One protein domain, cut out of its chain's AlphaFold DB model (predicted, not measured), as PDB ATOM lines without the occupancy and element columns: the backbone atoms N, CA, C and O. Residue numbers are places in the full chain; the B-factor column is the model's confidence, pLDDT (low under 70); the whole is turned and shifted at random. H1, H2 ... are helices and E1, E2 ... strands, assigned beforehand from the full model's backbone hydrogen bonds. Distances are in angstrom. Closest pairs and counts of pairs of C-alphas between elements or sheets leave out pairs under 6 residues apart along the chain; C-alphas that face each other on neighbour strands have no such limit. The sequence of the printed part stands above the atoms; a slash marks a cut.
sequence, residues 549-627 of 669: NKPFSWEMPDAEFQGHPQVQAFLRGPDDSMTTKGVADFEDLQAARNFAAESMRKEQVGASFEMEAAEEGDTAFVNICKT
ATOM      1  N   ASN A 549      93.986 219.400 157.545       80.88
ATOM      2  CA  ASN A 549      95.253 218.911 156.986       80.88
ATOM      3  C   ASN A 549      96.501 219.581 157.601       80.88
ATOM      4  O   ASN A 549      97.556 219.679 156.967       80.88
ATOM      5  N   LYS A 550      96.396 220.084 158.833       82.75
ATOM      6  CA  LYS A 550      97.557 220.600 159.563       82.75
ATOM      7  C   LYS A 550      98.502 219.450 159.951       82.75
ATOM      8  O   LYS A 550      98.033 218.349 160.247       82.75
ATOM      9  N   PRO A 551      99.830 219.684 159.979       86.31
ATOM     10  CA  PRO A 551     100.778 218.722 160.527       86.31
ATOM     11  C   PRO A 551     100.424 218.355 161.970       86.31
ATOM     12  O   PRO A 551      99.896 219.186 162.708       86.31
ATOM     13  N   PHE A 552     100.749 217.126 162.374       89.56
ATOM     14  CA  PHE A 552     100.534 216.664 163.743       89.56
ATOM     15  C   PHE A 552     101.148 217.627 164.771       89.56
ATOM     16  O   PHE A 552     102.324 217.987 164.669       89.56
ATOM     17  N   SER A 553     100.355 217.984 165.779       90.12
ATOM     18  CA  SER A 553     100.774 218.732 166.961       90.12
ATOM     19  C   SER A 553     100.171 218.082 168.202       90.12
ATOM     20  O   SER A 553      99.053 217.568 168.152       90.12
ATOM     21  N   TRP A 554     100.903 218.123 169.313       92.12
ATOM     22  CA  TRP A 554     100.371 217.765 170.630       92.12
ATOM     23  C   TRP A 554      99.467 218.857 171.211       92.12
ATOM     24  O   TRP A 554      98.724 218.598 172.156       92.12
ATOM     25  N   GLU A 555      99.506 220.067 170.654       93.12
ATOM     26  CA  GLU A 555      98.583 221.138 171.016       93.12
ATOM     27  C   GLU A 555      97.196 220.830 170.457       93.12
ATOM     28  O   GLU A 555      97.025 220.665 169.248       93.12
ATOM     29  N   MET A 556      96.201 220.785 171.342       92.56
ATOM     30  CA  MET A 556      94.790 220.625 170.997       92.56
ATOM     31  C   MET A 556      94.052 221.913 171.402       92.56
ATOM     32  O   MET A 556      93.509 221.975 172.502       92.56
ATOM     33  N   PRO A 557      94.080 222.987 170.583       89.75
ATOM     34  CA  PRO A 557      93.681 224.340 171.006       89.75
ATOM     35  C   PRO A 557      92.221 224.446 171.456       89.75
ATOM     36  O   PRO A 557      91.898 225.234 172.348       89.75
ATOM     37  N   ASP A 558      91.368 223.610 170.866       90.12
ATOM     38  CA  ASP A 558      89.932 223.539 171.127       90.12
ATOM     39  C   ASP A 558      89.576 222.523 172.225       90.12
ATOM     40  O   ASP A 558      88.400 222.290 172.486       90.12
ATOM     41  N   ALA A 559      90.572 221.923 172.893       92.94
ATOM     42  CA  ALA A 559      90.336 220.955 173.957       92.94
ATOM     43  C   ALA A 559      89.545 221.579 175.113       92.94
ATOM     44  O   ALA A 559      89.936 222.617 175.663       92.94
ATOM     45  N   GLU A 560      88.465 220.921 175.525       93.50
ATOM     46  CA  GLU A 560      87.690 221.282 176.712       93.50
ATOM     47  C   GLU A 560      87.780 220.175 177.766       93.50
ATOM     48  O   GLU A 560      87.582 218.997 177.473       93.50
ATOM     49  N   PHE A 561      88.076 220.553 179.012       91.62
ATOM     50  CA  PHE A 561      88.124 219.621 180.138       91.62
ATOM     51  C   PHE A 561      87.485 220.256 181.374       91.62
ATOM     52  O   PHE A 561      88.036 221.165 182.001       91.62
ATOM     53  N   GLN A 562      86.288 219.784 181.725       86.31
ATOM     54  CA  GLN A 562      85.488 220.378 182.793       86.31
ATOM     55  C   GLN A 562      86.105 220.142 184.180       86.31
ATOM     56  O   GLN A 562      86.598 219.061 184.486       86.31
ATOM     57  N   GLY A 563      86.045 221.159 185.043       83.31
ATOM     58  CA  GLY A 563      86.426 221.058 186.459       83.31
ATOM     59  C   GLY A 563      87.928 221.140 186.761       83.31
ATOM     60  O   GLY A 563      88.277 221.415 187.904       83.31
ATOM     61  N   HIS A 564      88.815 220.994 185.765       88.31
ATOM     62  CA  HIS A 564      90.272 221.017 185.969       88.31
ATOM     63  C   HIS A 564      90.993 221.910 184.936       88.31
ATOM     64  O   HIS A 564      91.502 221.415 183.927       88.31
ATOM     65  N   PRO A 565      91.100 223.233 185.185       90.19
ATOM     66  CA  PRO A 565      91.701 224.188 184.245       90.19
ATOM     67  C   PRO A 565      93.157 223.881 183.873       90.19
ATOM     68  O   PRO A 565      93.578 224.182 182.761       90.19
ATOM     69  N   GLN A 566      93.924 223.275 184.783       91.50
ATOM     70  CA  GLN A 566      95.316 222.884 184.539       91.50
ATOM     71  C   GLN A 566      95.415 221.701 183.566       91.50
ATOM     72  O   GLN A 566      96.289 221.707 182.706       91.50
ATOM     73  N   VAL A 567      94.486 220.739 183.640       91.69
ATOM     74  CA  VAL A 567      94.387 219.638 182.668       91.69
ATOM     75  C   VAL A 567      93.967 220.181 181.303       91.69
ATOM     76  O   VAL A 567      94.576 219.842 180.295       91.69
ATOM     77  N   GLN A 568      92.999 221.103 181.254       94.50
ATOM     78  CA  GLN A 568      92.619 221.765 180.001       94.50
ATOM     79  C   GLN A 568      93.781 222.566 179.389       94.50
ATOM     80  O   GLN A 568      94.007 222.509 178.182       94.50
ATOM     81  N   ALA A 569      94.534 223.306 180.208       93.25
ATOM     82  CA  ALA A 569      95.706 224.053 179.759       93.25
ATOM     83  C   ALA A 569      96.810 223.122 179.234       93.25
ATOM     84  O   ALA A 569      97.402 223.422 178.201       93.25
ATOM     85  N   PHE A 570      97.036 221.978 179.889       95.31
ATOM     86  CA  PHE A 570      97.918 220.925 179.386       95.31
ATOM     87  C   PHE A 570      97.447 220.394 178.029       95.31
ATOM     88  O   PHE A 570      98.249 220.328 177.098       95.31
ATOM     89  N   LEU A 571      96.156 220.071 177.878       94.56
ATOM     90  CA  LEU A 571      95.616 219.558 176.616       94.56
ATOM     91  C   LEU A 571      95.846 220.539 175.455       94.56
ATOM     92  O   LEU A 571      96.241 220.132 174.364       94.56
ATOM     93  N   ARG A 572      95.710 221.839 175.724       95.88
ATOM     94  CA  ARG A 572      95.982 222.921 174.764       95.88
ATOM     95  C   ARG A 572      97.472 223.224 174.560       95.88
ATOM     96  O   ARG A 572      97.807 223.911 173.602       95.88
ATOM     97  N   GLY A 573      98.344 222.753 175.449       93.50
ATOM     98  CA  GLY A 573      99.791 222.981 175.417       93.50
ATOM     99  C   GLY A 573     100.571 221.950 174.588       93.50
ATOM    100  O   GLY A 573      99.982 221.002 174.070       93.50
ATOM    101  N   PRO A 574     101.898 222.108 174.455       94.06
ATOM    102  CA  PRO A 574     102.730 221.270 173.585       94.06
ATOM    103  C   PRO A 574     103.170 219.938 174.211       94.06
ATOM    104  O   PRO A 574     103.668 219.071 173.495       94.06
ATOM    105  N   ASP A 575     103.011 219.770 175.525       94.44
ATOM    106  CA  ASP A 575     103.460 218.573 176.240       94.44
ATOM    107  C   ASP A 575     102.580 217.359 175.894       94.44
ATOM    108  O   ASP A 575     101.364 217.491 175.743       94.44
ATOM    109  N   ASP A 576     103.180 216.174 175.766       92.50
ATOM    110  CA  ASP A 576     102.492 214.930 175.388       92.50
ATOM    111  C   ASP A 576     101.927 214.156 176.585       92.50
ATOM    112  O   ASP A 576     101.019 213.336 176.438       92.50
ATOM    113  N   SER A 577     102.423 214.449 177.783       94.81
ATOM    114  CA  SER A 577     102.039 213.788 179.021       94.81
ATOM    115  C   SER A 577     102.100 214.746 180.213       94.81
ATOM    116  O   SER A 577     102.915 215.668 180.257       94.81
ATOM    117  N   MET A 578     101.227 214.537 181.195       94.75
ATOM    118  CA  MET A 578     101.288 215.202 182.497       94.75
ATOM    119  C   MET A 578     100.905 214.236 183.614       94.75
ATOM    120  O   MET A 578     100.285 213.198 183.386       94.75
ATOM    121  N   THR A 579     101.208 214.626 184.850       92.31
ATOM    122  CA  THR A 579     100.659 213.967 186.039       92.31
ATOM    123  C   THR A 579      99.752 214.937 186.775       92.31
ATOM    124  O   THR A 579      99.984 216.146 186.758       92.31
ATOM    125  N   THR A 580      98.746 214.423 187.470       91.19
ATOM    126  CA  THR A 580      97.887 215.250 188.325       91.19
ATOM    127  C   THR A 580      98.537 215.627 189.664       91.19
ATOM    128  O   THR A 580      97.869 216.230 190.502       91.19
ATOM    129  N   LYS A 581      99.816 215.295 189.906       87.25
ATOM    130  CA  LYS A 581     100.517 215.654 191.151       87.25
ATOM    131  C   LYS A 581     100.549 217.178 191.318       87.25
ATOM    132  O   LYS A 581     101.070 217.883 190.458       87.25
ATOM    133  N   GLY A 582      99.988 217.688 192.417       79.00
ATOM    134  CA  GLY A 582      99.867 219.133 192.669       79.00
ATOM    135  C   GLY A 582      98.811 219.852 191.811       79.00
ATOM    136  O   GLY A 582      98.749 221.081 191.821       79.00
ATOM    137  N   VAL A 583      97.998 219.093 191.068       80.94
ATOM    138  CA  VAL A 583      96.874 219.562 190.235       80.94
ATOM    139  C   VAL A 583      95.544 219.029 190.776       80.94
ATOM    140  O   VAL A 583      94.548 219.751 190.790       80.94
ATOM    141  N   ALA A 584      95.522 217.775 191.236       81.88
ATOM    142  CA  ALA A 584      94.401 217.155 191.932       81.88
ATOM    143  C   ALA A 584      94.923 216.180 192.996       81.88
ATOM    144  O   ALA A 584      95.822 215.385 192.713       81.88
ATOM    145  N   ASP A 585      94.337 216.237 194.192       84.31
ATOM    146  CA  ASP A 585      94.673 215.358 195.312       84.31
ATOM    147  C   ASP A 585      93.678 214.192 195.380       84.31
ATOM    148  O   ASP A 585      92.464 214.391 195.288       84.31
ATOM    149  N   PHE A 586      94.191 212.972 195.548       90.31
ATOM    150  CA  PHE A 586      93.394 211.750 195.663       90.31
ATOM    151  C   PHE A 586      93.644 211.099 197.022       90.31
ATOM    152  O   PHE A 586      94.794 210.973 197.436       90.31
ATOM    153  N   GLU A 587      92.574 210.682 197.707       87.44
ATOM    154  CA  GLU A 587      92.667 210.051 199.035       87.44
ATOM    155  C   GLU A 587      93.404 208.707 198.991       87.44
ATOM    156  O   GLU A 587      94.156 208.382 199.906       87.44
ATOM    157  N   ASP A 588      93.198 207.934 197.924       90.19
ATOM    158  CA  ASP A 588      93.844 206.649 197.689       90.19
ATOM    159  C   ASP A 588      93.936 206.335 196.181       90.19
ATOM    160  O   ASP A 588      93.405 207.046 195.315       90.19
ATOM    161  N   LEU A 589      94.614 205.233 195.845       90.38
ATOM    162  CA  LEU A 589      94.728 204.753 194.466       90.38
ATOM    163  C   LEU A 589      93.359 204.440 193.834       90.38
ATOM    164  O   LEU A 589      93.203 204.531 192.613       90.38
ATOM    165  N   GLN A 590      92.350 204.079 194.630       91.75
ATOM    166  CA  GLN A 590      91.015 203.780 194.119       91.75
ATOM    167  C   GLN A 590      90.280 205.055 193.680       91.75
ATOM    168  O   GLN A 590      89.616 205.042 192.642       91.75
ATOM    169  N   ALA A 591      90.449 206.166 194.395       89.38
ATOM    170  CA  ALA A 591      89.941 207.479 194.021       89.38
ATOM    171  C   ALA A 591      90.576 207.967 192.707       89.38
ATOM    172  O   ALA A 591      89.857 208.407 191.806       89.38
ATOM    173  N   ALA A 592      91.894 207.792 192.544       91.00
ATOM    174  CA  ALA A 592      92.592 208.094 191.290       91.00
ATOM    175  C   ALA A 592      92.085 207.226 190.117       91.00
ATOM    176  O   ALA A 592      91.822 207.738 189.025       91.00
ATOM    177  N   ARG A 593      91.861 205.919 190.339       93.25
ATOM    178  CA  ARG A 593      91.258 205.016 189.335       93.25
ATOM    179  C   ARG A 593      89.849 205.440 188.940       93.25
ATOM    180  O   ARG A 593      89.520 205.426 187.755       93.25
ATOM    181  N   ASN A 594      89.022 205.819 189.912       91.50
ATOM    182  CA  ASN A 594      87.655 206.263 189.658       91.50
ATOM    183  C   ASN A 594      87.640 207.545 188.814       91.50
ATOM    184  O   ASN A 594      86.872 207.621 187.858       91.50
ATOM    185  N   PHE A 595      88.528 208.499 189.108       91.19
ATOM    186  CA  PHE A 595      88.675 209.731 188.331       91.19
ATOM    187  C   PHE A 595      89.100 209.468 186.882       91.19
ATOM    188  O   PHE A 595      88.472 209.992 185.958       91.19
ATOM    189  N   ALA A 596      90.120 208.629 186.669       92.00
ATOM    190  CA  ALA A 596      90.556 208.238 185.329       92.00
ATOM    191  C   ALA A 596      89.409 207.563 184.553       92.00
ATOM    192  O   ALA A 596      89.083 207.965 183.437       92.00
ATOM    193  N   ALA A 597      88.716 206.601 185.172       92.69
ATOM    194  CA  ALA A 597      87.608 205.884 184.545       92.69
ATOM    195  C   ALA A 597      86.366 206.757 184.288       92.69
ATOM    196  O   ALA A 597      85.614 206.500 183.349       92.69
ATOM    197  N   GLU A 598      86.077 207.752 185.128       90.12
ATOM    198  CA  GLU A 598      84.984 208.701 184.888       90.12
ATOM    199  C   GLU A 598      85.331 209.667 183.750       90.12
ATOM    200  O   GLU A 598      84.503 209.903 182.872       90.12
ATOM    201  N   SER A 599      86.566 210.168 183.727       88.69
ATOM    202  CA  SER A 599      87.048 211.087 182.694       88.69
ATOM    203  C   SER A 599      87.092 210.421 181.317       88.69
ATOM    204  O   SER A 599      86.630 211.011 180.346       88.69
ATOM    205  N   MET A 600      87.535 209.161 181.240       92.06
ATOM    206  CA  MET A 600      87.554 208.375 179.996       92.06
ATOM    207  C   MET A 600      86.162 207.949 179.501       92.06
ATOM    208  O   MET A 600      86.024 207.548 178.350       92.06
ATOM    209  N   ARG A 601      85.120 208.023 180.344       89.56
ATOM    210  CA  ARG A 601      83.724 207.752 179.946       89.56
ATOM    211  C   ARG A 601      83.014 208.969 179.352       89.56
ATOM    212  O   ARG A 601      81.970 208.800 178.725       89.56
ATOM    213  N   LYS A 602      83.532 210.178 179.579       87.50
ATOM    214  CA  LYS A 602      82.975 211.417 179.024       87.50
ATOM    215  C   LYS A 602      83.493 211.621 177.601       87.50
ATOM    216  O   LYS A 602      84.604 211.215 177.272       87.50
ATOM    217  N   GLU A 603      82.678 212.252 176.762       88.75
ATOM    218  CA  GLU A 603      83.089 212.638 175.413       88.75
ATOM    219  C   GLU A 603      84.273 213.612 175.489       88.75
ATOM    220  O   GLU A 603      84.221 214.617 176.200       88.75
ATOM    221  N   GLN A 604      85.353 213.294 174.776       91.56
ATOM    222  CA  GLN A 604      86.545 214.133 174.722       91.56
ATOM    223  C   GLN A 604      86.349 215.202 173.642       91.56
ATOM    224  O   GLN A 604      86.469 214.939 172.446       91.56
ATOM    225  N   VAL A 605      86.005 216.418 174.060       91.69
ATOM    226  CA  VAL A 605      85.696 217.525 173.146       91.69
ATOM    227  C   VAL A 605      86.988 218.201 172.697       91.69
ATOM    228  O   VAL A 605      87.722 218.756 173.515       91.69
ATOM    229  N   GLY A 606      87.271 218.142 171.393       89.62
ATOM    230  CA  GLY A 606      88.448 218.781 170.795       89.62
ATOM    231  C   GLY A 606      89.785 218.222 171.291       89.62
ATOM    232  O   GLY A 606      90.803 218.890 171.146       89.62
ATOM    233  N   ALA A 607      89.789 217.029 171.894       92.56
ATOM    234  CA  ALA A 607      90.958 216.427 172.522       92.56
ATOM    235  C   ALA A 607      91.007 214.913 172.296       92.56
ATOM    236  O   ALA A 607      89.995 214.288 171.989       92.56
ATOM    237  N   SER A 608      92.189 214.327 172.479       93.88
ATOM    238  CA  SER A 608      92.340 212.882 172.590       93.88
ATOM    239  C   SER A 608      93.444 212.516 173.577       93.88
ATOM    240  O   SER A 608      94.586 212.958 173.437       93.88
ATOM    241  N   PHE A 609      93.101 211.764 174.616       95.25
ATOM    242  CA  PHE A 609      94.014 211.381 175.686       95.25
ATOM    243  C   PHE A 609      93.573 210.085 176.372       95.25
ATOM    244  O   PHE A 609      92.401 209.709 176.353       95.25
ATOM    245  N   GLU A 610      94.529 209.446 177.034       95.62
ATOM    246  CA  GLU A 610      94.364 208.318 177.939       95.62
ATOM    247  C   GLU A 610      94.706 208.742 179.369       95.62
ATOM    248  O   GLU A 610      95.540 209.624 179.594       95.62
ATOM    249  N   MET A 611      94.053 208.107 180.344       94.94
ATOM    250  CA  MET A 611      94.300 208.335 181.765       94.94
ATOM    251  C   MET A 611      94.560 207.021 182.493       94.94
ATOM    252  O   MET A 611      93.741 206.104 182.429       94.94
ATOM    253  N   GLU A 612      95.655 206.956 183.245       94.69
ATOM    254  CA  GLU A 612      96.021 205.790 184.052       94.69
ATOM    255  C   GLU A 612      96.389 206.211 185.478       94.69
ATOM    256  O   GLU A 612      97.193 207.119 185.690       94.69
ATOM    257  N   ALA A 613      95.792 205.561 186.475       93.44
ATOM    258  CA  ALA A 613      96.079 205.841 187.877       93.44
ATOM    259  C   ALA A 613      97.384 205.169 188.329       93.44
ATOM    260  O   ALA A 613      97.611 203.993 188.046       93.44
ATOM    261  N   ALA A 614      98.195 205.895 189.090       92.62
ATOM    262  CA  ALA A 614      99.471 205.449 189.632       92.62
ATOM    263  C   ALA A 614      99.642 205.912 191.089       92.62
ATOM    264  O   ALA A 614      98.940 206.803 191.567       92.62
ATOM    265  N   GLU A 615     100.579 205.294 191.803       91.56
ATOM    266  CA  GLU A 615     100.883 205.606 193.199       91.56
ATOM    267  C   GLU A 615     102.397 205.599 193.410       91.56
ATOM    268  O   GLU A 615     103.100 204.704 192.938       91.56
ATOM    269  N   GLU A 616     102.908 206.615 194.103       89.75
ATOM    270  CA  GLU A 616     104.324 206.731 194.445       89.75
ATOM    271  C   GLU A 616     104.457 207.318 195.851       89.75
ATOM    272  O   GLU A 616     103.998 208.431 196.100       89.75
ATOM    273  N   GLY A 617     105.078 206.570 196.771       78.94
ATOM    274  CA  GLY A 617     105.329 207.023 198.145       78.94
ATOM    275  C   GLY A 617     104.065 207.478 198.882       78.94
ATOM    276  O   GLY A 617     104.032 208.605 199.370       78.94
ATOM    277  N   ASP A 618     103.029 206.632 198.903       80.00
ATOM    278  CA  ASP A 618     101.704 206.874 199.509       80.00
ATOM    279  C   ASP A 618     100.922 208.068 198.920       80.00
ATOM    280  O   ASP A 618      99.949 208.539 199.504       80.00
ATOM    281  N   THR A 619     101.329 208.579 197.751       85.94
ATOM    282  CA  THR A 619     100.595 209.618 197.015       85.94
ATOM    283  C   THR A 619      99.997 209.024 195.741       85.94
ATOM    284  O   THR A 619     100.734 208.633 194.832       85.94
ATOM    285  N   ALA A 620      98.666 208.984 195.653       92.00
ATOM    286  CA  ALA A 620      97.942 208.565 194.456       92.00
ATOM    287  C   ALA A 620      97.785 209.727 193.459       92.00
ATOM    288  O   ALA A 620      97.515 210.864 193.841       92.00
ATOM    289  N   PHE A 621      97.954 209.449 192.167       92.81
ATOM    290  CA  PHE A 621      97.827 210.425 191.083       92.81
ATOM    291  C   PHE A 621      97.388 209.744 189.781       92.81
ATOM    292  O   PHE A 621      97.308 208.520 189.693       92.81
ATOM    293  N   VAL A 622      97.097 210.536 188.752       95.12
ATOM    294  CA  VAL A 622      96.730 210.063 187.416       95.12
ATOM    295  C   VAL A 622      97.736 210.595 186.402       95.12
ATOM    296  O   VAL A 622      98.046 211.788 186.376       95.12
ATOM    297  N   ASN A 623      98.256 209.692 185.578       94.62
ATOM    298  CA  ASN A 623      99.004 210.008 184.372       94.62
ATOM    299  C   ASN A 623      98.010 210.295 183.256       94.62
ATOM    300  O   ASN A 623      97.110 209.493 183.017       94.62
ATOM    301  N   ILE A 624      98.175 211.429 182.586       95.56
ATOM    302  CA  ILE A 624      97.362 211.820 181.440       95.56
ATOM    303  C   ILE A 624      98.298 211.884 180.241       95.56
ATOM    304  O   ILE A 624      99.200 212.721 180.217       95.56
ATOM    305  N   CYS A 625      98.087 211.013 179.260       96.00
ATOM    306  CA  CYS A 625      98.886 210.939 178.039       96.00
ATOM    307  C   CYS A 625      98.005 211.301 176.850       96.00
ATOM    308  O   CYS A 625      96.975 210.671 176.634       96.00
ATOM    309  N   LYS A 626      98.384 212.303 176.061       96.44
ATOM    310  CA  LYS A 626      97.680 212.602 174.810       96.44
ATOM    311  C   LYS A 626      97.868 211.454 173.829       96.44
ATOM    312  O   LYS A 626      98.942 210.857 173.768       96.44
ATOM    313  N   THR A 627      96.862 211.191 173.006       94.19
ATOM    314  CA  THR A 627      96.988 210.236 171.901       94.19
ATOM    315  C   THR A 627      96.982 210.960 170.558       94.19
ATOM    316  O   THR A 627      96.785 212.175 170.457       94.19
TER     317      THR A 627
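Overview. This is residues 549 to 627 of the 669 residues of the protein "Fe2OG dioxygenase domain-containing protein" of Phytophthora rubi (UniProt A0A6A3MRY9). A small three-stranded sheet, built on the long hairpin E2 and E3 with short E1 beside E3, has two helices over one face and its other face bare. H2 covers the E2 side and H1 the other, while the first residues, from Asn 549, trail out beyond one end as a tail. The printed part has 79 residues, with H1, E1, H2, E2 and E3 in that order; the sheet runs E1, E3, E2, antiparallel. The class is mixed, helices and strands, with 38 of the 79 residues in named elements, under half; the whole is compact, radius of gyration of the C-alphas 12.6 A, spanning 44 by 22 by 18 A, only just elongated.

Along the chain. Residues 549 to 564 hold no named element. H1 is residues 565 to 572, 10.5 A long, from C-alpha 565 at (91.701, 224.188, 184.245). E1 is 577 to 579, 7.2 A; H2 is 589 to 599, 15.4 A; E2 is 609 to 616, 21.9 A; E3 is 619 to 626, 22.6 A, ending at C-alpha 626 at (97.680, 212.602, 174.810).

Arrangement. Inner strand E3 is antiparallel to E1 at 163 degrees, with N 578 and O 624 2.9 A apart, within hydrogen-bond range. E3 and E2, a hairpin, are antiparallel at 156 degrees, with N 614 and O 621 2.8 A apart, within range. H1 and H2 are on the same face, making two layers, helices over a sheet. H2, height 8.2 A over the sheet, is over E2 and runs along it at 7 degrees on the local plane; the closest C-alphas of the two are those of Arg 593 and Ala 613, 5.1 A. H1, height 9.9 A, is over E3 and only just over E1, where 3 of its C-alphas fall; its closest C-alpha pair with E1 is Phe 570 and Met 578, 7.3 A. E1, H2 and E2 form a split strand-helix-strand unit, two same-way strands with E3 between them, its crossover right-handed. H1 and H2 are apart. In both helices every O i to N i+4 pair is within hydrogen-bond range.

Size, cuts and confidence. The farthest C-alphas, of Asn 549 and Asp 618, are 44.7 A apart. The printed part has no cut, and no link between named elements is long. Mean pLDDT of the printed part is 90.7; no printed residue is under 70.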